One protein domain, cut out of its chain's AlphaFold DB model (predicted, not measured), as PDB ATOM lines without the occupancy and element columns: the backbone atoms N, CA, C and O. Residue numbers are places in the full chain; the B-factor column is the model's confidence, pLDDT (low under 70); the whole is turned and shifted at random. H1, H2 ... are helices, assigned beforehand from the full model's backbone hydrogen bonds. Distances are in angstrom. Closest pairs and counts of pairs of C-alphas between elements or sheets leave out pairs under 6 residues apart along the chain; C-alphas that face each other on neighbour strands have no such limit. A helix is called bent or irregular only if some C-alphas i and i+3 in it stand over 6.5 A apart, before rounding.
ATOM      1  N   VAL A 168      23.023  29.781  56.567       96.00
ATOM      2  CA  VAL A 168      23.204  30.465  55.274       96.00
ATOM      3  C   VAL A 168      23.573  29.474  54.173       96.00
ATOM      4  O   VAL A 168      23.061  29.578  53.059       96.00
ATOM      5  N   TRP A 169      24.420  28.487  54.481       95.38
ATOM      6  CA  TRP A 169      24.768  27.441  53.527       95.38
ATOM      7  C   TRP A 169      23.539  26.610  53.149       95.38
ATOM      8  O   TRP A 169      23.260  26.455  51.960       95.38
ATOM      9  N   TYR A 170      22.749  26.165  54.135       95.81
ATOM     10  CA  TYR A 170      21.504  25.438  53.868       95.81
ATOM     11  C   TYR A 170      20.509  26.282  53.071       95.81
ATOM     12  O   TYR A 170      19.980  25.799  52.072       95.81
ATOM     13  N   ALA A 171      20.307  27.553  53.429       96.25
ATOM     14  CA  ALA A 171      19.434  28.456  52.680       96.25
ATOM     15  C   ALA A 171      19.887  28.611  51.218       96.25
ATOM     16  O   ALA A 171      19.069  28.501  50.306       96.25
ATOM     17  N   GLY A 172      21.190  28.790  50.975       98.12
ATOM     18  CA  GLY A 172      21.753  28.871  49.626       98.12
ATOM     19  C   GLY A 172      21.583  27.573  48.832       98.12
ATOM     20  O   GLY A 172      21.191  27.599  47.666       98.12
ATOM     21  N   LYS A 173      21.807  26.418  49.466       97.50
ATOM     22  CA  LYS A 173      21.602  25.102  48.850       97.50
ATOM     23  C   LYS A 173      20.126  24.849  48.532       97.50
ATOM     24  O   LYS A 173      19.822  24.336  47.455       97.50
ATOM     25  N   MET A 174      19.207  25.217  49.424       97.19
ATOM     26  CA  MET A 174      17.766  25.082  49.191       97.19
ATOM     27  C   MET A 174      17.285  26.038  48.095       97.19
ATOM     28  O   MET A 174      16.501  25.628  47.244       97.19
ATOM     29  N   ALA A 175      17.804  27.269  48.044       98.44
ATOM     30  CA  ALA A 175      17.544  28.201  46.949       98.44
ATOM     31  C   ALA A 175      18.048  27.652  45.605       98.44
ATOM     32  O   ALA A 175      17.344  27.730  44.599       98.44
ATOM     33  N   PHE A 176      19.226  27.022  45.591       98.56
ATOM     34  CA  PHE A 176      19.742  26.337  44.408       98.56
ATOM     35  C   PHE A 176      18.811  25.201  43.957       98.56
ATOM     36  O   PHE A 176      18.430  25.155  42.789       98.56
ATOM     37  N   ALA A 177      18.362  24.333  44.868       98.44
ATOM     38  CA  ALA A 177      17.394  23.289  44.532       98.44
ATOM     39  C   ALA A 177      16.061  23.868  44.021       98.44
ATOM     40  O   ALA A 177      15.540  23.411  43.006       98.44
ATOM     41  N   ALA A 178      15.543  24.923  44.655       98.44
ATOM     42  CA  ALA A 178      14.341  25.612  44.193       98.44
ATOM     43  C   ALA A 178      14.516  26.192  42.779       98.44
ATOM     44  O   ALA A 178      13.600  26.099  41.963       98.44
ATOM     45  N   SER A 179      15.700  26.725  42.454       98.75
ATOM     46  CA  SER A 179      16.009  27.225  41.110       98.75
ATOM     47  C   SER A 179      16.040  26.114  40.055       98.75
ATOM     48  O   SER A 179      15.547  26.324  38.949       98.75
ATOM     49  N   LEU A 180      16.528  24.915  40.402       98.75
ATOM     50  CA  LEU A 180      16.496  23.746  39.517       98.75
ATOM     51  C   LEU A 180      15.057  23.308  39.230       98.75
ATOM     52  O   LEU A 180      14.717  23.029  38.081       98.75
ATOM     53  N   LEU A 181      14.195  23.291  40.252       98.50
ATOM     54  CA  LEU A 181      12.778  22.988  40.061       98.50
ATOM     55  C   LEU A 181      12.096  24.054  39.196       98.50
ATOM     56  O   LEU A 181      11.392  23.708  38.251       98.50
ATOM     57  N   ALA A 182      12.335  25.337  39.472       98.56
ATOM     58  CA  ALA A 182      11.786  26.435  38.681       98.56
ATOM     59  C   ALA A 182      12.224  26.356  37.209       98.56
ATOM     60  O   ALA A 182      11.394  26.516  36.316       98.56
ATOM     61  N   LEU A 183      13.498  26.040  36.955       98.56
ATOM     62  CA  LEU A 183      14.023  25.820  35.609       98.56
ATOM     63  C   LEU A 183      13.329  24.639  34.923       98.56
ATOM     64  O   LEU A 183      12.921  24.766  33.772       98.56
ATOM     65  N   THR A 184      13.141  23.515  35.621       98.44
ATOM     66  CA  THR A 184      12.399  22.367  35.084       98.44
ATOM     67  C   THR A 184      10.981  22.762  34.683       98.44
ATOM     68  O   THR A 184      10.563  22.468  33.566       98.44
ATOM     69  N   LEU A 185      10.244  23.447  35.561       97.88
ATOM     70  CA  LEU A 185       8.870  23.873  35.280       97.88
ATOM     71  C   LEU A 185       8.813  24.831  34.085       97.88
ATOM     72  O   LEU A 185       7.968  24.665  33.209       97.88
ATOM     73  N   PHE A 186       9.740  25.790  34.018       98.00
ATOM     74  CA  PHE A 186       9.850  26.719  32.896       98.00
ATOM     75  C   PHE A 186      10.111  25.991  31.572       98.00
ATOM     76  O   PHE A 186       9.420  26.250  30.592       98.00
ATOM     77  N   LEU A 187      11.065  25.057  31.540       97.38
ATOM     78  CA  LEU A 187      11.421  24.328  30.322       97.38
ATOM     79  C   LEU A 187      10.326  23.355  29.870       97.38
ATOM     80  O   LEU A 187      10.150  23.157  28.672       97.38
ATOM     81  N   VAL A 188       9.592  22.741  30.800       96.44
ATOM     82  CA  VAL A 188       8.505  21.812  30.456       96.44
ATOM     83  C   VAL A 188       7.268  22.560  29.958       96.44
ATOM     84  O   VAL A 188       6.699  22.173  28.944       96.44
ATOM     85  N   VAL A 189       6.853  23.627  30.649       95.38
ATOM     86  CA  VAL A 189       5.604  24.347  30.334       95.38
ATOM     87  C   VAL A 189       5.811  25.415  29.257       95.38
ATOM     88  O   VAL A 189       4.931  25.652  28.435       95.38
ATOM     89  N   GLY A 190       6.959  26.092  29.271       94.19
ATOM     90  CA  GLY A 190       7.246  27.240  28.411       94.19
ATOM     91  C   GLY A 190       7.943  26.899  27.095       94.19
ATOM     92  O   GLY A 190       8.021  27.759  26.218       94.19
ATOM     93  N   CYS A 191       8.456  25.677  26.929       92.62
ATOM     94  CA  CYS A 191       9.160  25.261  25.717       92.62
ATOM     95  C   CYS A 191       8.518  24.015  25.100       92.62
ATOM     96  O   CYS A 191       8.110  23.094  25.802       92.62
ATOM     97  N   SER A 192       8.465  23.965  23.767       87.25
ATOM     98  CA  SER A 192       7.851  22.860  23.017       87.25
ATOM     99  C   SER A 192       8.858  21.874  22.422       87.25
ATOM    100  O   SER A 192       8.499  20.744  22.109       87.25
ATOM    101  N   SER A 193      10.120  22.278  22.240       89.06
ATOM    102  CA  SER A 193      11.115  21.438  21.568       89.06
ATOM    103  C   SER A 193      11.678  20.338  22.473       89.06
ATOM    104  O   SER A 193      12.034  20.590  23.624       89.06
ATOM    105  N   TRP A 194      11.875  19.143  21.907       87.88
ATOM    106  CA  TRP A 194      12.313  17.942  22.635       87.88
ATOM    107  C   TRP A 194      13.632  18.119  23.408       87.88
ATOM    108  O   TRP A 194      13.780  17.600  24.513       87.88
ATOM    109  N   TYR A 195      14.588  18.882  22.869       90.69
ATOM    110  CA  TYR A 195      15.890  19.085  23.510       90.69
ATOM    111  C   TYR A 195      15.792  19.947  24.781       90.69
ATOM    112  O   TYR A 195      16.561  19.737  25.720       90.69
ATOM    113  N   TRP A 196      14.812  20.857  24.868       94.56
ATOM    114  CA  TRP A 196      14.525  21.591  26.106       94.56
ATOM    115  C   TRP A 196      13.949  20.675  27.180       94.56
ATOM    116  O   TRP A 196      14.310  20.803  28.347       94.56
ATOM    117  N   HIS A 197      13.129  19.694  26.797       94.31
ATOM    118  CA  HIS A 197      12.629  18.678  27.728       94.31
ATOM    119  C   HIS A 197      13.738  17.725  28.194       94.31
ATOM    120  O   HIS A 197      13.748  17.331  29.359       94.31
ATOM    121  N   CYS A 198      14.730  17.418  27.349       94.12
ATOM    122  CA  CYS A 198      15.943  16.716  27.783       94.12
ATOM    123  C   CYS A 198      16.757  17.531  28.802       94.12
ATOM    124  O   CYS A 198      17.258  16.979  29.781       94.12
ATOM    125  N   LEU A 199      16.878  18.848  28.614       96.62
ATOM    126  CA  LEU A 199      17.524  19.705  29.610       96.62
ATOM    127  C   LEU A 199      16.706  19.766  30.911       96.62
ATOM    128  O   LEU A 199      17.275  19.704  32.003       96.62
ATOM    129  N   ALA A 200      15.376  19.817  30.806       97.69
ATOM    130  CA  ALA A 200      14.476  19.789  31.953       97.69
ATOM    131  C   ALA A 200      14.618  18.496  32.766       97.69
ATOM    132  O   ALA A 200      14.632  18.553  33.993       97.69
ATOM    133  N   SER A 201      14.786  17.340  32.113       96.56
ATOM    134  CA  SER A 201      14.995  16.070  32.817       96.56
ATOM    135  C   SER A 201      16.319  16.049  33.587       96.56
ATOM    136  O   SER A 201      16.352  15.583  34.725       96.56
ATOM    137  N   CYS A 202      17.385  16.634  33.029       98.19
ATOM    138  CA  CYS A 202      18.662  16.796  33.727       98.19
ATOM    139  C   CYS A 202      18.521  17.714  34.951       98.19
ATOM    140  O   CYS A 202      18.986  17.373  36.040       98.19
ATOM    141  N   SER A 203      17.832  18.852  34.798       98.50
ATOM    142  CA  SER A 203      17.550  19.780  35.902       98.50
ATOM    143  C   SER A 203      16.709  19.120  37.002       98.50
ATOM    144  O   SER A 203      17.029  19.230  38.186       98.50
ATOM    145  N   LEU A 204      15.676  18.359  36.624       98.25
ATOM    146  CA  LEU A 204      14.820  17.620  37.552       98.25
ATOM    147  C   LEU A 204      15.585  16.522  38.301       98.25
ATOM    148  O   LEU A 204      15.403  16.360  39.507       98.25
ATOM    149  N   ALA A 205      16.475  15.803  37.614       97.50
ATOM    150  CA  ALA A 205      17.332  14.801  38.238       97.50
ATOM    151  C   ALA A 205      18.250  15.429  39.301       97.50
ATOM    152  O   ALA A 205      18.361  14.899  40.410       97.50
ATOM    153  N   LEU A 206      18.854  16.585  39.001       98.38
ATOM    154  CA  LEU A 206      19.655  17.335  39.971       98.38
ATOM    155  C   LEU A 206      18.804  17.845  41.140       98.38
ATOM    156  O   LEU A 206      19.234  17.750  42.286       98.38
ATOM    157  N   PHE A 207      17.585  18.327  40.884       98.62
ATOM    158  CA  PHE A 207      16.655  18.726  41.942       98.62
ATOM    159  C   PHE A 207      16.359  17.569  42.907       98.62
ATOM    160  O   PHE A 207      16.513  17.728  44.118       98.62
ATOM    161  N   TRP A 208      15.990  16.391  42.394       97.81
ATOM    162  CA  TRP A 208      15.740  15.217  43.235       97.81
ATOM    163  C   TRP A 208      16.978  14.766  44.000       97.81
ATOM    164  O   TRP A 208      16.874  14.404  45.170       97.81
ATOM    165  N   GLN A 209      18.153  14.836  43.376       96.88
ATOM    166  CA  GLN A 209      19.411  14.545  44.051       96.88
ATOM    167  C   GLN A 209      19.665  15.522  45.211       96.88
ATOM    168  O   GLN A 209      19.986  15.070  46.308       96.88
ATOM    169  N   GLN A 210      19.451  16.831  45.029       98.31
ATOM    170  CA  GLN A 210      19.546  17.800  46.131       98.31
ATOM    171  C   GLN A 210      18.515  17.520  47.237       98.31
ATOM    172  O   GLN A 210      18.872  17.509  48.413       98.31
ATOM    173  N   CYS A 211      17.263  17.225  46.879       98.25
ATOM    174  CA  CYS A 211      16.224  16.835  47.835       98.25
ATOM    175  C   CYS A 211      16.600  15.584  48.645       98.25
ATOM    176  O   CYS A 211      16.314  15.528  49.839       98.25
ATOM    177  N   GLY A 212      17.277  14.612  48.028       96.69
ATOM    178  CA  GLY A 212      17.808  13.431  48.712       96.69
ATOM    179  C   GLY A 212      18.878  13.776  49.749       96.69
ATOM    180  O   GLY A 212      18.819  13.262  50.864       96.69
ATOM    181  N   PHE A 213      19.803  14.688  49.428       97.38
ATOM    182  CA  PHE A 213      20.796  15.176  50.393       97.38
ATOM    183  C   PHE A 213      20.156  15.938  51.553       97.38
ATOM    184  O   PHE A 213      20.486  15.678  52.705       97.38
ATOM    185  N   PHE A 214      19.180  16.809  51.285       97.88
ATOM    186  CA  PHE A 214      18.450  17.466  52.372       97.88
ATOM    187  C   PHE A 214      17.703  16.455  53.234       97.88
ATOM    188  O   PHE A 214      17.803  16.511  54.455       97.88
ATOM    189  N   MET A 215      16.987  15.507  52.623       97.12
ATOM    190  CA  MET A 215      16.334  14.438  53.374       97.12
ATOM    191  C   MET A 215      17.333  13.746  54.301       97.12
ATOM    192  O   MET A 215      17.023  13.612  55.478       97.12
ATOM    193  N   HIS A 216      18.509  13.367  53.796       96.12
ATOM    194  CA  HIS A 216      19.558  12.730  54.586       96.12
ATOM    195  C   HIS A 216      19.962  13.579  55.800       96.12
ATOM    196  O   HIS A 216      19.852  13.124  56.937       96.12
ATOM    197  N   ASP A 217      20.350  14.831  55.578       95.69
ATOM    198  CA  ASP A 217      20.875  15.701  56.632       95.69
ATOM    199  C   ASP A 217      19.819  16.030  57.699       95.69
ATOM    200  O   ASP A 217      20.064  15.931  58.906       95.69
ATOM    201  N   PHE A 218      18.603  16.386  57.273       96.44
ATOM    202  CA  PHE A 218      17.514  16.715  58.192       96.44
ATOM    203  C   PHE A 218      17.000  15.465  58.922       96.44
ATOM    204  O   PHE A 218      16.742  15.503  60.123       96.44
ATOM    205  N   MET A 219      16.948  14.304  58.268       95.25
ATOM    206  CA  MET A 219      16.633  13.055  58.969       95.25
ATOM    207  C   MET A 219      17.757  12.616  59.922       95.25
ATOM    208  O   MET A 219      17.502  11.805  60.806       95.25
ATOM    209  N   HIS A 220      18.947  13.216  59.861       92.56
ATOM    210  CA  HIS A 220      19.996  13.117  60.885       92.56
ATOM    211  C   HIS A 220      19.967  14.236  61.937       92.56
ATOM    212  O   HIS A 220      20.825  14.285  62.811       92.56
ATOM    213  N   SER A 221      18.963  15.118  61.905       91.69
ATOM    214  CA  SER A 221      18.853  16.293  62.789       91.69
ATOM    215  C   SER A 221      20.045  17.257  62.703       91.69
ATOM    216  O   SER A 221      20.435  17.875  63.697       91.69
ATOM    217  N   GLN A 222      20.643  17.373  61.512       91.25
ATOM    218  CA  GLN A 222      21.771  18.276  61.268       91.25
ATOM    219  C   GLN A 222      21.333  19.730  61.069       91.25
ATOM    220  O   GLN A 222      22.136  20.629  61.257       91.25
ATOM    221  N   GLY A 223      20.079  19.985  60.692       91.81
ATOM    222  CA  GLY A 223      19.600  21.325  60.356       91.81
ATOM    223  C   GLY A 223      19.396  22.223  61.575       91.81
ATOM    224  O   GLY A 223      20.199  23.104  61.868       91.81
ATOM    225  N   PHE A 224      18.277  22.026  62.264       91.25
ATOM    226  CA  PHE A 224      17.853  22.856  63.393       91.25
ATOM    227  C   PHE A 224      18.200  22.243  64.751       91.25
ATOM    228  O   PHE A 224      17.988  22.889  65.777       91.25
ATOM    229  N   HIS A 225      18.694  21.000  64.773       87.25
ATOM    230  CA  HIS A 225      18.920  20.212  65.988       87.25
ATOM    231  C   HIS A 225      17.650  20.030  66.840       87.25
ATOM    232  O   HIS A 225      17.710  19.712  68.028       87.25
ATOM    233  N   GLU A 226      16.482  20.191  66.215       89.06
ATOM    234  CA  GLU A 226      15.169  19.951  66.798       89.06
ATOM    235  C   GLU A 226      14.467  18.921  65.923       89.06
ATOM    236  O   GLU A 226      14.004  19.213  64.815       89.06
ATOM    237  N   ARG A 227      14.376  17.698  66.451       89.75
ATOM    238  CA  ARG A 227      13.917  16.519  65.713       89.75
ATOM    239  C   ARG A 227      12.586  16.753  65.010       89.75
ATOM    240  O   ARG A 227      12.392  16.255  63.907       89.75
ATOM    241  N   LYS A 228      11.656  17.490  65.625       93.56
ATOM    242  CA  LYS A 228      10.349  17.756  65.008       93.56
ATOM    243  C   LYS A 228      10.464  18.617  63.754       93.56
ATOM    244  O   LYS A 228       9.831  18.293  62.755       93.56
ATOM    245  N   ILE A 229      11.244  19.695  63.813       96.00
ATOM    246  CA  ILE A 229      11.422  20.628  62.694       96.00
ATOM    247  C   ILE A 229      12.155  19.917  61.561       96.00
ATOM    248  O   ILE A 229      11.681  19.905  60.426       96.00
ATOM    249  N   ASP A 230      13.257  19.250  61.891       96.44
ATOM    250  CA  ASP A 230      14.065  18.552  60.900       96.44
ATOM    251  C   ASP A 230      13.285  17.404  60.242       96.44
ATOM    252  O   ASP A 230      13.319  17.242  59.024       96.44
ATOM    253  N   ASN A 231      12.467  16.669  61.005       96.56
ATOM    254  CA  ASN A 231      11.609  15.632  60.435       96.56
ATOM    255  C   ASN A 231      10.574  16.196  59.443       96.56
ATOM    256  O   ASN A 231      10.299  15.559  58.426       96.56
ATOM    257  N   TRP A 232      10.008  17.381  59.693       97.88
ATOM    258  CA  TRP A 232       9.094  18.024  58.740       97.88
ATOM    259  C   TRP A 232       9.799  18.424  57.443       97.88
ATOM    260  O   TRP A 232       9.257  18.207  56.358       97.88
ATOM    261  N   ILE A 233      11.014  18.959  57.540       97.62
ATOM    262  CA  ILE A 233      11.799  19.345  56.363       97.62
ATOM    263  C   ILE A 233      12.238  18.106  55.583       97.62
ATOM    264  O   ILE A 233      12.114  18.075  54.359       97.62
ATOM    265  N   GLY A 234      12.692  17.055  56.268       97.56
ATOM    266  CA  GLY A 234      13.056  15.803  55.616       97.56
ATOM    267  C   GLY A 234      11.852  15.083  55.000       97.56
ATOM    268  O   GLY A 234      12.008  14.476  53.945       97.56
ATOM    269  N   LEU A 235      10.643  15.204  55.565       98.06
ATOM    270  CA  LEU A 235       9.409  14.734  54.920       98.06
ATOM    271  C   LEU A 235       9.134  15.518  53.627       98.06
ATOM    272  O   LEU A 235       8.825  14.921  52.593       98.06
ATOM    273  N   ALA A 236       9.265  16.847  53.665       98.12
ATOM    274  CA  ALA A 236       9.065  17.695  52.494       98.12
ATOM    275  C   ALA A 236      10.092  17.396  51.386       98.12
ATOM    276  O   ALA A 236       9.723  17.219  50.228       98.12
ATOM    277  N   CYS A 237      11.375  17.276  51.729       97.88
ATOM    278  CA  CYS A 237      12.430  17.012  50.751       97.88
ATOM    279  C   CYS A 237      12.414  15.552  50.277       97.88
ATOM    280  O   CYS A 237      12.481  15.281  49.083       97.88
ATOM    281  N   GLY A 238      12.284  14.596  51.194       96.06
ATOM    282  CA  GLY A 238      12.358  13.168  50.905       96.06
ATOM    283  C   GLY A 238      11.076  12.597  50.323       96.06
ATOM    284  O   GLY A 238      11.062  12.081  49.206       96.06
ATOM    285  N   THR A 239       9.979  12.699  51.068       96.88
ATOM    286  CA  THR A 239       8.713  12.057  50.692       96.88
ATOM    287  C   THR A 239       7.965  12.830  49.633       96.88
ATOM    288  O   THR A 239       7.589  12.238  48.627       96.88
ATOM    289  N   LEU A 240       7.809  14.142  49.797       97.50
ATOM    290  CA  LEU A 240       7.168  14.959  48.768       97.50
ATOM    291  C   LEU A 240       8.112  15.248  47.587       97.50
ATOM    292  O   LEU A 240       7.692  15.170  46.432       97.50
ATOM    293  N   GLY A 241       9.381  15.566  47.853       96.44
ATOM    294  CA  GLY A 241      10.359  15.891  46.814       96.44
ATOM    295  C   GLY A 241      10.810  14.668  46.017       96.44
ATOM    296  O   GLY A 241      10.579  14.615  44.813       96.44
ATOM    297  N   VAL A 242      11.426  13.675  46.666       94.94
ATOM    298  CA  VAL A 242      12.015  12.490  45.999       94.94
ATOM    299  C   VAL A 242      11.029  11.324  45.832       94.94
ATOM    300  O   VAL A 242      11.275  10.433  45.016       94.94
ATOM    301  N   GLY A 243       9.935  11.277  46.594       94.00
ATOM    302  CA  GLY A 243       8.991  10.155  46.560       94.00
ATOM    303  C   GLY A 243       9.460   8.932  47.354       94.00
ATOM    304  O   GLY A 243       9.140   7.802  46.990       94.00
ATOM    305  N   ILE A 244      10.263   9.133  48.406       92.19
ATOM    306  CA  ILE A 244      10.704   8.076  49.334       92.19
ATOM    307  C   ILE A 244      10.117   8.350  50.713       92.19
ATOM    308  O   ILE A 244      10.154   9.483  51.183       92.19
ATOM    309  N   ASN A 245       9.641   7.325  51.416       95.44
ATOM    310  CA  ASN A 245       9.295   7.471  52.829       95.44
ATOM    311  C   ASN A 245      10.539   7.857  53.651       95.44
ATOM    312  O   ASN A 245      11.419   7.028  53.896       95.44
ATOM    313  N   SER A 246      10.604   9.112  54.091       95.44
ATOM    314  CA  SER A 246      11.765   9.643  54.801       95.44
ATOM    315  C   SER A 246      11.913   9.047  56.199       95.44
ATOM    316  O   SER A 246      13.033   8.918  56.680       95.44
ATOM    317  N   PHE A 247      10.808   8.656  56.845       94.38
ATOM    318  CA  PHE A 247      10.838   8.050  58.179       94.38
ATOM    319  C   PHE A 247      11.308   6.602  58.131       94.38
ATOM    320  O   PHE A 247      12.152   6.218  58.930       94.38
ATOM    321  N   TRP A 248      10.816   5.821  57.166       93.81
ATOM    322  CA  TRP A 248      11.339   4.473  56.938       93.81
ATOM    323  C   TRP A 248      12.839   4.514  56.642       93.81
ATOM    324  O   TRP A 248      13.605   3.759  57.234       93.81
ATOM    325  N   TRP A 249      13.263   5.443  55.773       93.44
ATOM    326  CA  TRP A 249      14.677   5.638  55.474       93.44
ATOM    327  C   TRP A 249      15.465   6.021  56.732       93.44
ATOM    328  O   TRP A 249      16.500   5.425  56.986       93.44
ATOM    329  N   GLN A 250      14.967   6.953  57.550       92.62
ATOM    330  CA  GLN A 250      15.616   7.366  58.801       92.62
ATOM    331  C   GLN A 250      15.815   6.181  59.759       92.62
ATOM    332  O   GLN A 250      16.906   5.998  60.292       92.62
ATOM    333  N   GLU A 251      14.770   5.383  59.977       88.94
ATOM    334  CA  GLU A 251      14.793   4.233  60.886       88.94
ATOM    335  C   GLU A 251      15.777   3.154  60.413       88.94
ATOM    336  O   GLU A 251      16.613   2.694  61.192       88.94
ATOM    337  N   GLU A 252      15.719   2.780  59.134       89.00
ATOM    338  CA  GLU A 252      16.622   1.790  58.541       89.00
ATOM    339  C   GLU A 252      18.072   2.290  58.516       89.00
ATOM    340  O   GLU A 252      18.997   1.564  58.891       89.00
ATOM    341  N   HIS A 253      18.272   3.563  58.181       91.31
ATOM    342  CA  HIS A 253      19.597   4.148  58.055       91.31
ATOM    343  C   HIS A 253      20.285   4.356  59.413       91.31
ATOM    344  O   HIS A 253      21.510   4.282  59.507       91.31
ATOM    345  N   TYR A 254      19.534   4.531  60.504       89.75
ATOM    346  CA  TYR A 254      20.110   4.464  61.852       89.75
ATOM    347  C   TYR A 254      20.648   3.083  62.193       89.75
ATOM    348  O   TYR A 254      21.706   2.981  62.817       89.75
ATOM    349  N   VAL A 255      19.964   2.022  61.762       89.62
ATOM    350  CA  VAL A 255      20.477   0.660  61.924       89.62
ATOM    351  C   VAL A 255      21.729   0.467  61.069       89.62
ATOM    352  O   VAL A 255      22.715  -0.061  61.578       89.62
ATOM    353  N   HIS A 256      21.742   0.972  59.831       90.94
ATOM    354  CA  HIS A 256      22.948   1.005  58.995       90.94
ATOM    355  C   HIS A 256      24.123   1.700  59.691       90.94
ATOM    356  O   HIS A 256      25.209   1.139  59.738       90.94
ATOM    357  N   HIS A 257      23.937   2.878  60.292       89.88
ATOM    358  CA  HIS A 257      25.020   3.561  61.011       89.88
ATOM    359  C   HIS A 257      25.476   2.832  62.275       89.88
ATOM    360  O   HIS A 257      26.659   2.854  62.611       89.88
ATOM    361  N   ALA A 258      24.557   2.172  62.979       88.75
ATOM    362  CA  ALA A 258      24.909   1.363  64.138       88.75
ATOM    363  C   ALA A 258      25.692   0.102  63.744       88.75
ATOM    364  O   ALA A 258      26.554  -0.345  64.498       88.75
ATOM    365  N   LEU A 259      25.392  -0.472  62.578       88.50
ATOM    366  CA  LEU A 259      25.909  -1.759  62.115       88.50
ATOM    367  C   LEU A 259      26.731  -1.634  60.828       88.50
ATOM    368  O   LEU A 259      26.813  -2.600  60.081       88.50
ATOM    369  N   THR A 260      27.341  -0.480  60.548       87.44
ATOM    370  CA  THR A 260      27.938  -0.205  59.230       87.44
ATOM    371  C   THR A 260      28.964  -1.267  58.862       87.44
ATOM    372  O   THR A 260      29.910  -1.508  59.615       87.44
ATOM    373  N   ASN A 261      28.788  -1.901  57.700       83.50
ATOM    374  CA  ASN A 261      29.643  -2.994  57.224       83.50
ATOM    375  C   ASN A 261      29.806  -4.153  58.234       83.50
ATOM    376  O   ASN A 261      30.850  -4.811  58.268       83.50
ATOM    377  N   THR A 262      28.803  -4.388  59.083       81.75
ATOM    378  CA  THR A 262      28.793  -5.471  60.074       81.75
ATOM    379  C   THR A 262      27.953  -6.636  59.575       81.75
ATOM    380  O   THR A 262      26.813  -6.460  59.147       81.75
ATOM    381  N   VAL A 263      28.509  -7.843  59.698       79.81
ATOM    382  CA  VAL A 263      27.823  -9.104  59.411       79.81
ATOM    383  C   VAL A 263      28.040 -10.043  60.594       79.81
ATOM    384  O   VAL A 263      29.151 -10.517  60.824       79.81
ATOM    385  N   ASP A 264      26.979 -10.292  61.356       82.06
ATOM    386  CA  ASP A 264      26.966 -11.179  62.516       82.06
ATOM    387  C   ASP A 264      25.881 -12.247  62.321       82.06
ATOM    388  O   ASP A 264      24.727 -12.087  62.727       82.06
ATOM    389  N   MET A 274      23.632  -3.574  53.391       76.50
ATOM    390  CA  MET A 274      24.622  -4.524  52.897       76.50
ATOM    391  C   MET A 274      23.944  -5.843  52.515       76.50
ATOM    392  O   MET A 274      23.370  -6.549  53.336       76.50
ATOM    393  N   LYS A 275      24.042  -6.215  51.235       72.25
ATOM    394  CA  LYS A 275      23.597  -7.523  50.731       72.25
ATOM    395  C   LYS A 275      24.772  -8.291  50.143       72.25
ATOM    396  O   LYS A 275      24.860  -8.448  48.925       72.25
ATOM    397  N   GLU A 276      25.647  -8.766  51.028       65.38
ATOM    398  CA  GLU A 276      26.854  -9.560  50.738       65.38
ATOM    399  C   GLU A 276      26.642 -10.644  49.681       65.38
ATOM    400  O   GLU A 276      27.514 -10.911  48.874       65.38
ATOM    401  N   GLU A 277      25.463 -11.263  49.633       66.06
ATOM    402  CA  GLU A 277      25.183 -12.361  48.704       66.06
ATOM    403  C   GLU A 277      25.087 -11.920  47.232       66.06
ATOM    404  O   GLU A 277      25.129 -12.761  46.331       66.06
ATOM    405  N   SER A 278      24.955 -10.613  46.982       69.50
ATOM    406  CA  SER A 278      24.595 -10.048  45.674       69.50
ATOM    407  C   SER A 278      25.613  -9.069  45.082       69.50
ATOM    408  O   SER A 278      25.626  -8.883  43.866       69.50
ATOM    409  N   TRP A 279      26.483  -8.466  45.898       83.25
ATOM    410  CA  TRP A 279      27.520  -7.528  45.451       83.25
ATOM    411  C   TRP A 279      28.636  -7.391  46.492       83.25
ATOM    412  O   TRP A 279      28.419  -7.648  47.675       83.25
ATOM    413  N   ALA A 280      29.835  -6.993  46.057       86.88
ATOM    414  CA  ALA A 280      31.014  -6.925  46.915       86.88
ATOM    415  C   ALA A 280      31.511  -5.482  47.047       86.88
ATOM    416  O   ALA A 280      32.157  -4.954  46.141       86.88
ATOM    417  N   GLN A 281      31.276  -4.877  48.213       83.75
ATOM    418  CA  GLN A 281      31.738  -3.522  48.542       83.75
ATOM    419  C   GLN A 281      33.249  -3.458  48.818       83.75
ATOM    420  O   GLN A 281      33.889  -2.420  48.658       83.75
ATOM    421  N   ASN A 282      33.842  -4.583  49.225       84.81
ATOM    422  CA  ASN A 282      35.259  -4.701  49.531       84.81
ATOM    423  C   ASN A 282      35.815  -6.045  49.035       84.81
ATOM    424  O   ASN A 282      35.148  -7.076  49.109       84.81
ATOM    425  N   LYS A 283      37.079  -6.064  48.592       87.25
ATOM    426  CA  LYS A 283      37.780  -7.297  48.184       87.25
ATOM    427  C   LYS A 283      37.868  -8.333  49.310       87.25
ATOM    428  O   LYS A 283      37.925  -9.525  49.032       87.25
ATOM    429  N   LYS A 284      37.849  -7.896  50.574       84.25
ATOM    430  CA  LYS A 284      37.809  -8.773  51.756       84.25
ATOM    431  C   LYS A 284      36.564  -9.658  51.809       84.25
ATOM    432  O   LYS A 284      36.599 -10.666  52.500       84.25
ATOM    433  N   LEU A 285      35.511  -9.307  51.072       83.44
ATOM    434  CA  LEU A 285      34.270 -10.072  51.017       83.44
ATOM    435  C   LEU A 285      34.339 -11.220  50.001       83.44
ATOM    436  O   LEU A 285      33.543 -12.147  50.062       83.44
ATOM    437  N   PHE A 286      35.316 -11.209  49.085       87.38
ATOM    438  CA  PHE A 286      35.464 -12.228  48.035       87.38
ATOM    439  C   PHE A 286      35.442 -13.686  48.540       87.38
ATOM    440  O   PHE A 286      34.852 -14.520  47.850       87.38
ATOM    441  N   PRO A 287      36.006 -14.025  49.719       86.88
ATOM    442  CA  PRO A 287      35.901 -15.369  50.285       86.88
ATOM    443  C   PRO A 287      34.466 -15.847  50.566       86.88
ATOM    444  O   PRO A 287      34.234 -17.054  50.543       86.88
ATOM    445  N   PHE A 288      33.501 -14.944  50.784       80.88
ATOM    446  CA  PHE A 288      32.095 -15.306  51.021       80.88
ATOM    447  C   PHE A 288      31.359 -15.737  49.737       80.88
ATOM    448  O   PHE A 288      30.332 -16.411  49.798       80.88
ATOM    449  N   PHE A 289      31.908 -15.440  48.555       87.75
ATOM    450  CA  PHE A 289      31.323 -15.795  47.256       87.75
ATOM    451  C   PHE A 289      31.795 -17.182  46.792       87.75
ATOM    452  O   PHE A 289      32.677 -17.347  45.937       87.75
ATOM    453  N   THR A 290      31.199 -18.216  47.382       88.44
ATOM    454  CA  THR A 290      31.640 -19.612  47.234       88.44
ATOM    455  C   THR A 290      31.222 -20.257  45.907       88.44
ATOM    456  O   THR A 290      31.919 -21.153  45.412       88.44
ATOM    457  N   THR A 291      30.164 -19.773  45.250       91.69
ATOM    458  CA  THR A 291      29.646 -20.370  44.003       91.69
ATOM    459  C   THR A 291      30.260 -19.767  42.731       91.69
ATOM    460  O   THR A 291      30.741 -18.633  42.707       91.69
ATOM    461  N   ARG A 292      30.239 -20.527  41.621       92.88
ATOM    462  CA  ARG A 292      30.699 -20.031  40.306       92.88
ATOM    463  C   ARG A 292      29.838 -18.872  39.794       92.88
ATOM    464  O   ARG A 292      30.388 -17.931  39.231       92.88
ATOM    465  N   LEU A 293      28.523 -18.939  40.016       91.12
ATOM    466  CA  LEU A 293      27.584 -17.890  39.619       91.12
ATOM    467  C   LEU A 293      27.876 -16.580  40.355       91.12
ATOM    468  O   LEU A 293      28.044 -15.555  39.707       91.12
ATOM    469  N   GLN A 294      28.024 -16.627  41.683       91.06
ATOM    470  CA  GLN A 294      28.387 -15.453  42.480       91.06
ATOM    471  C   GLN A 294      29.678 -14.802  41.974       91.06
ATOM    472  O   GLN A 294      29.698 -13.605  41.712       91.06
ATOM    473  N   ARG A 295      30.741 -15.586  41.748       90.00
ATOM    474  CA  ARG A 295      32.005 -15.050  41.215       90.00
ATOM    475  C   ARG A 295      31.845 -14.401  39.839       90.00
ATOM    476  O   ARG A 295      32.444 -13.356  39.600       90.00
ATOM    477  N   ALA A 296      31.043 -14.992  38.954       92.12
ATOM    478  CA  ALA A 296      30.759 -14.412  37.644       92.12
ATOM    479  C   ALA A 296      29.998 -13.080  37.761       92.12
ATOM    480  O   ALA A 296      30.377 -12.110  37.109       92.12
ATOM    481  N   LEU A 297      28.985 -13.006  38.634       90.81
ATOM    482  CA  LEU A 297      28.223 -11.779  38.897       90.81
ATOM    483  C   LEU A 297      29.107 -10.676  39.498       90.81
ATOM    484  O   LEU A 297      29.064  -9.537  39.040       90.81
ATOM    485  N   ILE A 298      29.970 -11.019  40.461       91.81
ATOM    486  CA  ILE A 298      30.928 -10.085  41.068       91.81
ATOM    487  C   ILE A 298      31.943  -9.556  40.049       91.81
ATOM    488  O   ILE A 298      32.280  -8.372  40.087       91.81
ATOM    489  N   ALA A 299      32.399 -10.384  39.107       91.88
ATOM    490  CA  ALA A 299      33.324  -9.948  38.061       91.88
ATOM    491  C   ALA A 299      32.722  -8.855  37.159       91.88
ATOM    492  O   ALA A 299      33.444  -7.965  36.713       91.88
ATOM    493  N   ILE A 300      31.404  -8.883  36.936       93.81
ATOM    494  CA  ILE A 300      30.689  -7.908  36.098       93.81
ATOM    495  C   ILE A 300      29.941  -6.834  36.899       93.81
ATOM    496  O   ILE A 300      29.279  -5.991  36.297       93.81
ATOM    497  N   GLN A 301      30.054  -6.820  38.234       92.06
ATOM    498  CA  GLN A 301      29.237  -5.953  39.095       92.06
ATOM    499  C   GLN A 301      29.351  -4.460  38.756       92.06
ATOM    500  O   GLN A 301      28.394  -3.715  38.909       92.06
ATOM    501  N   HIS A 302      30.503  -4.017  38.252       91.62
ATOM    502  CA  HIS A 302      30.740  -2.625  37.865       91.62
ATOM    503  C   HIS A 302      29.848  -2.163  36.701       91.62
ATOM    504  O   HIS A 302      29.540  -0.979  36.609       91.62
ATOM    505  N   TRP A 303      29.387  -3.090  35.854       93.06
ATOM    506  CA  TRP A 303      28.397  -2.816  34.809       93.06
ATOM    507  C   TRP A 303      26.963  -2.992  35.298       93.06
ATOM    508  O   TRP A 303      26.065  -2.295  34.835       93.06
ATOM    509  N   THR A 304      26.727  -3.936  36.210       89.94
ATOM    510  CA  THR A 304      25.368  -4.320  36.614       89.94
ATOM    511  C   THR A 304      24.848  -3.546  37.822       89.94
ATOM    512  O   THR A 304      23.634  -3.443  37.979       89.94
ATOM    513  N   PHE A 305      25.720  -2.948  38.640       88.31
ATOM    514  CA  PHE A 305      25.347  -2.276  39.886       88.31
ATOM    515  C   PHE A 305      24.331  -1.152  39.671       88.31
ATOM    516  O   PHE A 305      23.254  -1.174  40.268       88.31
ATOM    517  N   LEU A 306      24.633  -0.195  38.785       89.75
ATOM    518  CA  LEU A 306      23.736   0.935  38.519       89.75
ATOM    519  C   LEU A 306      22.399   0.488  37.897       89.75
ATOM    520  O   LEU A 306      21.359   0.869  38.438       89.75
ATOM    521  N   PRO A 307      22.370  -0.356  36.841       91.62
ATOM    522  CA  PRO A 307      21.113  -0.897  36.322       91.62
ATOM    523  C   PRO A 307      20.272  -1.622  37.377       91.62
ATOM    524  O   PRO A 307      19.067  -1.390  37.455       91.62
ATOM    525  N   ILE A 308      20.886  -2.458  38.224       89.50
ATOM    526  CA  ILE A 308      20.176  -3.182  39.288       89.50
ATOM    527  C   ILE A 308      19.610  -2.205  40.324       89.50
ATOM    528  O   ILE A 308      18.454  -2.349  40.720       89.50
ATOM    529  N   CYS A 309      20.369  -1.186  40.731       87.38
ATOM    530  CA  CYS A 309      19.881  -0.170  41.666       87.38
ATOM    531  C   CYS A 309      18.649   0.565  41.123       87.38
ATOM    532  O   CYS A 309      17.700   0.802  41.867       87.38
ATOM    533  N   ILE A 310      18.638   0.888  39.828       88.69
ATOM    534  CA  ILE A 310      17.538   1.622  39.190       88.69
ATOM    535  C   ILE A 310      16.315   0.722  38.970       88.69
ATOM    536  O   ILE A 310      15.198   1.121  39.289       88.69
ATOM    537  N   ILE A 311      16.510  -0.486  38.434       89.88
ATOM    538  CA  ILE A 311      15.409  -1.360  37.994       89.88
ATOM    539  C   ILE A 311      14.838  -2.184  39.150       89.88
ATOM    540  O   ILE A 311      13.634  -2.410  39.208       89.88
ATOM    541  N   VAL A 312      15.686  -2.645  40.072       88.56
ATOM    542  CA  VAL A 312      15.287  -3.531  41.177       88.56
ATOM    543  C   VAL A 312      15.322  -2.789  42.508       88.56
ATOM    544  O   VAL A 312      14.342  -2.814  43.251       88.56
ATOM    545  N   GLY A 313      16.426  -2.099  42.804       86.06
ATOM    546  CA  GLY A 313      16.639  -1.432  44.091       86.06
ATOM    547  C   GLY A 313      15.600  -0.351  44.380       86.06
ATOM    548  O   GLY A 313      14.983  -0.351  45.444       86.06
ATOM    549  N   ARG A 314      15.352   0.542  43.414       87.31
ATOM    550  CA  ARG A 314      14.410   1.652  43.570       87.31
ATOM    551  C   ARG A 314      12.967   1.173  43.795       87.31
ATOM    552  O   ARG A 314      12.394   1.603  44.797       87.31
ATOM    553  N   PRO A 315      12.375   0.288  42.966       89.69
ATOM    554  CA  PRO A 315      11.042  -0.246  43.249       89.69
ATOM    555  C   PRO A 315      10.972  -1.002  44.575       89.69
ATOM    556  O   PRO A 315      10.017  -0.816  45.325       89.69
ATOM    557  N   TYR A 316      11.993  -1.805  44.896       87.50
ATOM    558  CA  TYR A 316      12.045  -2.547  46.154       87.50
ATOM    559  C   TYR A 316      11.973  -1.619  47.369       87.50
ATOM    560  O   TYR A 316      11.141  -1.846  48.242       87.50
ATOM    561  N   ILE A 317      12.788  -0.557  47.408       85.81
ATOM    562  CA  ILE A 317      12.789   0.403  48.521       85.81
ATOM    563  C   ILE A 317      11.435   1.099  48.633       85.81
ATOM    564  O   ILE A 317      10.905   1.196  49.732       85.81
ATOM    565  N   VAL A 318      10.843   1.544  47.519       87.38
ATOM    566  CA  VAL A 318       9.525   2.203  47.540       87.38
ATOM    567  C   VAL A 318       8.449   1.263  48.090       87.38
ATOM    568  O   VAL A 318       7.666   1.667  48.944       87.38
ATOM    569  N   ILE A 319       8.430   0.002  47.658       88.88
ATOM    570  CA  ILE A 319       7.458  -0.989  48.140       88.88
ATOM    571  C   ILE A 319       7.698  -1.302  49.622       88.88
ATOM    572  O   ILE A 319       6.767  -1.218  50.423       88.88
ATOM    573  N   ALA A 320       8.936  -1.626  50.002       85.94
ATOM    574  CA  ALA A 320       9.300  -1.963  51.377       85.94
ATOM    575  C   ALA A 320       8.956  -0.827  52.351       85.94
ATOM    576  O   ALA A 320       8.402  -1.074  53.422       85.94
ATOM    577  N   ALA A 321       9.215   0.411  51.935       86.75
ATOM    578  CA  ALA A 321       8.930   1.620  52.689       86.75
ATOM    579  C   ALA A 321       7.437   1.906  52.898       86.75
ATOM    580  O   ALA A 321       7.077   2.620  53.835       86.75
ATOM    581  N   ILE A 322       6.575   1.405  52.013       87.62
ATOM    582  CA  ILE A 322       5.129   1.639  52.056       87.62
ATOM    583  C   ILE A 322       4.413   0.526  52.831       87.62
ATOM    584  O   ILE A 322       3.484   0.804  53.586       87.62
ATOM    585  N   VAL A 323       4.856  -0.728  52.686       88.62
ATOM    586  CA  VAL A 323       4.216  -1.900  53.315       88.62
ATOM    587  C   VAL A 323       4.180  -1.799  54.844       88.62
ATOM    588  O   VAL A 323       3.217  -2.245  55.470       88.62
ATOM    589  N   SER A 324       5.205  -1.206  55.460       80.25
ATOM    590  CA  SER A 324       5.292  -1.038  56.914       80.25
ATOM    591  C   SER A 324       4.730   0.294  57.428       80.25
ATOM    592  O   SER A 324       4.638   0.478  58.643       80.25
ATOM    593  N   GLU A 325       4.318   1.216  56.550       92.50
ATOM    594  CA  GLU A 325       3.980   2.585  56.944       92.50
ATOM    595  C   GLU A 325       2.530   2.730  57.427       92.50
ATOM    596  O   GLU A 325       1.563   2.314  56.785       92.50
ATOM    597  N   ARG A 326       2.367   3.388  58.575       91.56
ATOM    598  CA  ARG A 326       1.078   3.608  59.247       91.56
ATOM    599  C   ARG A 326       0.735   5.088  59.423       91.56
ATOM    600  O   ARG A 326      -0.404   5.406  59.750       91.56
ATOM    601  N   ARG A 327       1.688   5.998  59.222       94.50
ATOM    602  CA  ARG A 327       1.545   7.440  59.459       94.50
ATOM    603  C   ARG A 327       0.761   8.103  58.315       94.50
ATOM    604  O   ARG A 327       1.267   8.154  57.194       94.50
ATOM    605  N   PRO A 328      -0.417   8.703  58.570       95.94
ATOM    606  CA  PRO A 328      -1.233   9.324  57.518       95.94
ATOM    607  C   PRO A 328      -0.522  10.450  56.760       95.94
ATOM    608  O   PRO A 328      -0.732  10.633  55.566       95.94
ATOM    609  N   ILE A 329       0.351  11.191  57.446       96.62
ATOM    610  CA  ILE A 329       1.081  12.310  56.845       96.62
ATOM    611  C   ILE A 329       2.061  11.861  55.752       96.62
ATOM    612  O   ILE A 329       2.241  12.567  54.762       96.62
ATOM    613  N   VAL A 330       2.647  10.667  55.893       96.69
ATOM    614  CA  VAL A 330       3.553  10.093  54.890       96.69
ATOM    615  C   VAL A 330       2.768   9.718  53.640       96.69
ATOM    616  O   VAL A 330       3.170  10.067  52.534       96.69
ATOM    617  N   TRP A 331       1.603   9.093  53.814       96.12
ATOM    618  CA  TRP A 331       0.692   8.775  52.715       96.12
ATOM    619  C   TRP A 331       0.230  10.022  51.967       96.12
ATOM    620  O   TRP A 331       0.293  10.049  50.740       96.12
ATOM    621  N   LEU A 332      -0.167  11.074  52.688       97.06
ATOM    622  CA  LEU A 332      -0.524  12.350  52.071       97.06
ATOM    623  C   LEU A 332       0.639  12.912  51.239       97.06
ATOM    624  O   LEU A 332       0.436  13.277  50.086       97.06
ATOM    625  N   ALA A 333       1.856  12.941  51.788       97.62
ATOM    626  CA  ALA A 333       3.032  13.440  51.077       97.62
ATOM    627  C   ALA A 333       3.379  12.601  49.830       97.62
ATOM    628  O   ALA A 333       3.706  13.175  48.794       97.62
ATOM    629  N   LEU A 334       3.256  11.269  49.894       95.69
ATOM    630  CA  LEU A 334       3.459  10.379  48.741       95.69
ATOM    631  C   LEU A 334       2.392  10.579  47.659       95.69
ATOM    632  O   LEU A 334       2.718  10.624  46.476       95.69
ATOM    633  N   ILE A 335       1.124  10.734  48.048       96.44
ATOM    634  CA  ILE A 335       0.034  11.028  47.109       96.44
ATOM    635  C   ILE A 335       0.295  12.367  46.418       96.44
ATOM    636  O   ILE A 335       0.225  12.449  45.194       96.44
ATOM    637  N   LEU A 336       0.661  13.400  47.181       98.06
ATOM    638  CA  LEU A 336       1.029  14.700  46.624       98.06
ATOM    639  C   LEU A 336       2.239  14.592  45.689       98.06
ATOM    640  O   LEU A 336       2.217  15.216  44.629       98.06
ATOM    641  N   HIS A 337       3.242  13.770  46.030       97.06
ATOM    642  CA  HIS A 337       4.380  13.478  45.156       97.06
ATOM    643  C   HIS A 337       3.928  12.926  43.802       97.06
ATOM    644  O   HIS A 337       4.257  13.476  42.752       97.06
ATOM    645  N   ILE A 338       3.117  11.866  43.828       96.25
ATOM    646  CA  ILE A 338       2.588  11.229  42.620       96.25
ATOM    647  C   ILE A 338       1.777  12.231  41.796       96.25
ATOM    648  O   ILE A 338       1.933  12.276  40.576       96.25
ATOM    649  N   ILE A 339       0.943  13.054  42.441       97.94
ATOM    650  CA  ILE A 339       0.117  14.057  41.762       97.94
ATOM    651  C   ILE A 339       0.991  15.073  41.031       97.94
ATOM    652  O   ILE A 339       0.800  15.260  39.832       97.94
ATOM    653  N   TRP A 340       1.946  15.725  41.703       97.12
ATOM    654  CA  TRP A 340       2.710  16.797  41.055       97.12
ATOM    655  C   TRP A 340       3.609  16.261  39.938       97.12
ATOM    656  O   TRP A 340       3.698  16.890  38.883       97.12
ATOM    657  N   VAL A 341       4.210  15.077  40.119       96.38
ATOM    658  CA  VAL A 341       5.002  14.426  39.065       96.38
ATOM    659  C   VAL A 341       4.111  14.062  37.879       96.38
ATOM    660  O   VAL A 341       4.476  14.339  36.740       96.38
ATOM    661  N   SER A 342       2.923  13.502  38.122       97.19
ATOM    662  CA  SER A 342       1.984  13.149  37.048       97.19
ATOM    663  C   SER A 342       1.507  14.385  36.290       97.19
ATOM    664  O   SER A 342       1.522  14.389  35.064       97.19
ATOM    665  N   VAL A 343       1.152  15.461  37.000       96.94
ATOM    666  CA  VAL A 343       0.755  16.739  36.389       96.94
ATOM    667  C   VAL A 343       1.873  17.301  35.514       96.94
ATOM    668  O   VAL A 343       1.589  17.756  34.407       96.94
ATOM    669  N   LEU A 344       3.126  17.242  35.978       95.81
ATOM    670  CA  LEU A 344       4.287  17.681  35.208       95.81
ATOM    671  C   LEU A 344       4.481  16.837  33.941       95.81
ATOM    672  O   LEU A 344       4.672  17.390  32.862       95.81
ATOM    673  N   LEU A 345       4.394  15.508  34.054       93.88
ATOM    674  CA  LEU A 345       4.527  14.599  32.912       93.88
ATOM    675  C   LEU A 345       3.402  14.781  31.887       93.88
ATOM    676  O   LEU A 345       3.655  14.671  30.693       93.88
ATOM    677  N   CYS A 346       2.185  15.122  32.322       94.19
ATOM    678  CA  CYS A 346       1.070  15.433  31.425       94.19
ATOM    679  C   CYS A 346       1.285  16.696  30.573       94.19
ATOM    680  O   CYS A 346       0.545  16.890  29.613       94.19
ATOM    681  N   GLN A 347       2.260  17.550  30.905       93.31
ATOM    682  CA  GLN A 347       2.621  18.708  30.076       93.31
ATOM    683  C   GLN A 347       3.552  18.338  28.912       93.31
ATOM    684  O   GLN A 347       3.751  19.147  28.008       93.31
ATOM    685  N   LEU A 348       4.149  17.142  28.929       91.31
ATOM    686  CA  LEU A 348       5.043  16.704  27.866       91.31
ATOM    687  C   LEU A 348       4.245  16.251  26.635       91.31
ATOM    688  O   LEU A 348       3.181  15.639  26.777       91.31
ATOM    689  N   PRO A 349       4.756  16.507  25.418       86.38
ATOM    690  CA  PRO A 349       4.105  16.062  24.201       86.38
ATOM    691  C   PRO A 349       4.086  14.532  24.125       86.38
ATOM    692  O   PRO A 349       5.035  13.845  24.508       86.38
ATOM    693  N   THR A 350       3.004  13.981  23.583       83.88
ATOM    694  CA  THR A 350       2.934  12.557  23.248       83.88
ATOM    695  C   THR A 350       3.905  12.235  22.113       83.88
ATOM    696  O   THR A 350       4.231  13.098  21.299       83.88
ATOM    697  N   TRP A 351       4.325  10.972  21.988       76.44
ATOM    698  CA  TRP A 351       5.155  10.540  20.853       76.44
ATOM    699  C   TRP A 351       4.526  10.897  19.504       76.44
ATOM    700  O   TRP A 351       5.224  11.319  18.590       76.44
ATOM    701  N   THR A 352       3.199  10.805  19.395       75.88
ATOM    702  CA  THR A 352       2.472  11.237  18.200       75.88
ATOM    703  C   THR A 352       2.661  12.726  17.934       75.88
ATOM    704  O   THR A 352       2.918  13.098  16.800       75.88
ATOM    705  N   GLN A 353       2.593  13.581  18.956       77.69
ATOM    706  CA  GLN A 353       2.846  15.014  18.792       77.69
ATOM    707  C   GLN A 353       4.295  15.277  18.369       77.69
ATOM    708  O   GLN A 353       4.504  16.007  17.416       77.69
ATOM    709  N   VAL A 354       5.281  14.616  18.986       73.44
ATOM    710  CA  VAL A 354       6.710  14.801  18.659       73.44
ATOM    711  C   VAL A 354       7.070  14.379  17.228       73.44
ATOM    712  O   VAL A 354       7.973  14.967  16.644       73.44
ATOM    713  N   PHE A 355       6.416  13.354  16.671       71.00
ATOM    714  CA  PHE A 355       6.745  12.830  15.337       71.00
ATOM    715  C   PHE A 355       5.856  13.363  14.203       71.00
ATOM    716  O   PHE A 355       6.180  13.132  13.038       71.00
ATOM    717  N   VAL A 356       4.730  14.015  14.513       68.44
ATOM    718  CA  VAL A 356       3.769  14.514  13.508       68.44
ATOM    719  C   VAL A 356       3.881  16.027  13.279       68.44
ATOM    720  O   VAL A 356       3.523  16.489  12.196       68.44
ATOM    721  N   THR A 357       4.389  16.794  14.250       54.78
ATOM    722  CA  THR A 357       4.794  18.205  14.070       54.78
ATOM    723  C   THR A 357       6.292  18.311  13.873       54.78
ATOM    724  O   THR A 357       6.712  19.138  13.036       54.78
TER     725      THR A 357
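Overview. This is residues 168 to 264 and 274 to 357 of the 357 residues of a protein of Macrostomum lignano (UniProt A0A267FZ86). This is a loose, open frame: on one side a slanting group of four helices, H1, H2, H3 and H7, on the other the bent helix H6, an L whose arms have few contacts. H4 leads out of the group past one end of H6b, H5 is near H6a, and H8 follows H7 at the far end. The printed part has 181 residues with eight named helices, H1 to H8, and no named strand: all helix. The radius of gyration of the C-alphas is 19.7 A, the spans 57 by 48 by 33 A.

Arrangement. H6, residues 292 to 323, was assigned as one helix by its hydrogen bonds but is bent, with C-alphas 299 and 302 7.8 A apart; its arms, H6a, 292 to 299, and H6b, 302 to 323, are about perpendicular at 78 degrees. H6b is irregular, C-alphas 303 and 306 being 7.0 A apart. H5, residues 283 to 288, is irregular too, C-alphas 284 and 287 being 7.0 A apart. H4, residues 246 to 258, is close but not clearly touching H6b; the closest C-alphas, of Trp 248 and Ala 321, are 5.7 A apart. H3, residues 227 to 242, touches H4 at Gly 238 and Ser 246, the closest C-alphas, 5.3 A. H2, residues 194 to 219, touches H3 with residues 208 to 219 alone, a hairpin at 22 degrees, closest C-alphas Met 215 and Gly 234, 4.2 A. H1, residues 168 to 190, and H2 form another hairpin, closest C-alphas Thr 184 and Ala 200, 4.6 A. H7, residues 328 to 345, touches H3 with residues 330 to 337 alone, closest C-alphas His 337 and Leu 240, 4.8 A. H8, residues 351 to 356, touches no helix. Every O i to N i+4 pair is within hydrogen-bond range in H1, H2, H4, H6a, H7 and H8, against 11 of 12 in H3, 14 of 18 in H6b and 0 of 2 in H5, where 2 of 3 O i to N i+3 pairs are.

Along the chain. H1 begins at C-alpha 168 (23.204, 30.465, 55.274) and H8 ends at C-alpha 356 (3.769, 14.514, 13.508). H2 is 36.9 A long, H1 31.4 A, H6b 30.7 A and H7 25.8 A.

Size, cuts and confidence. The C-alphas farthest apart, of Asp 264 and Thr 357, are 60.8 A apart. Residues 265 to 273 are not printed, and C-alphas 264 and 274 are 11.9 A apart across this cut. Of the links printed whole, none is long. Residues 276 to 278 and 356 to 357 have pLDDT under 70.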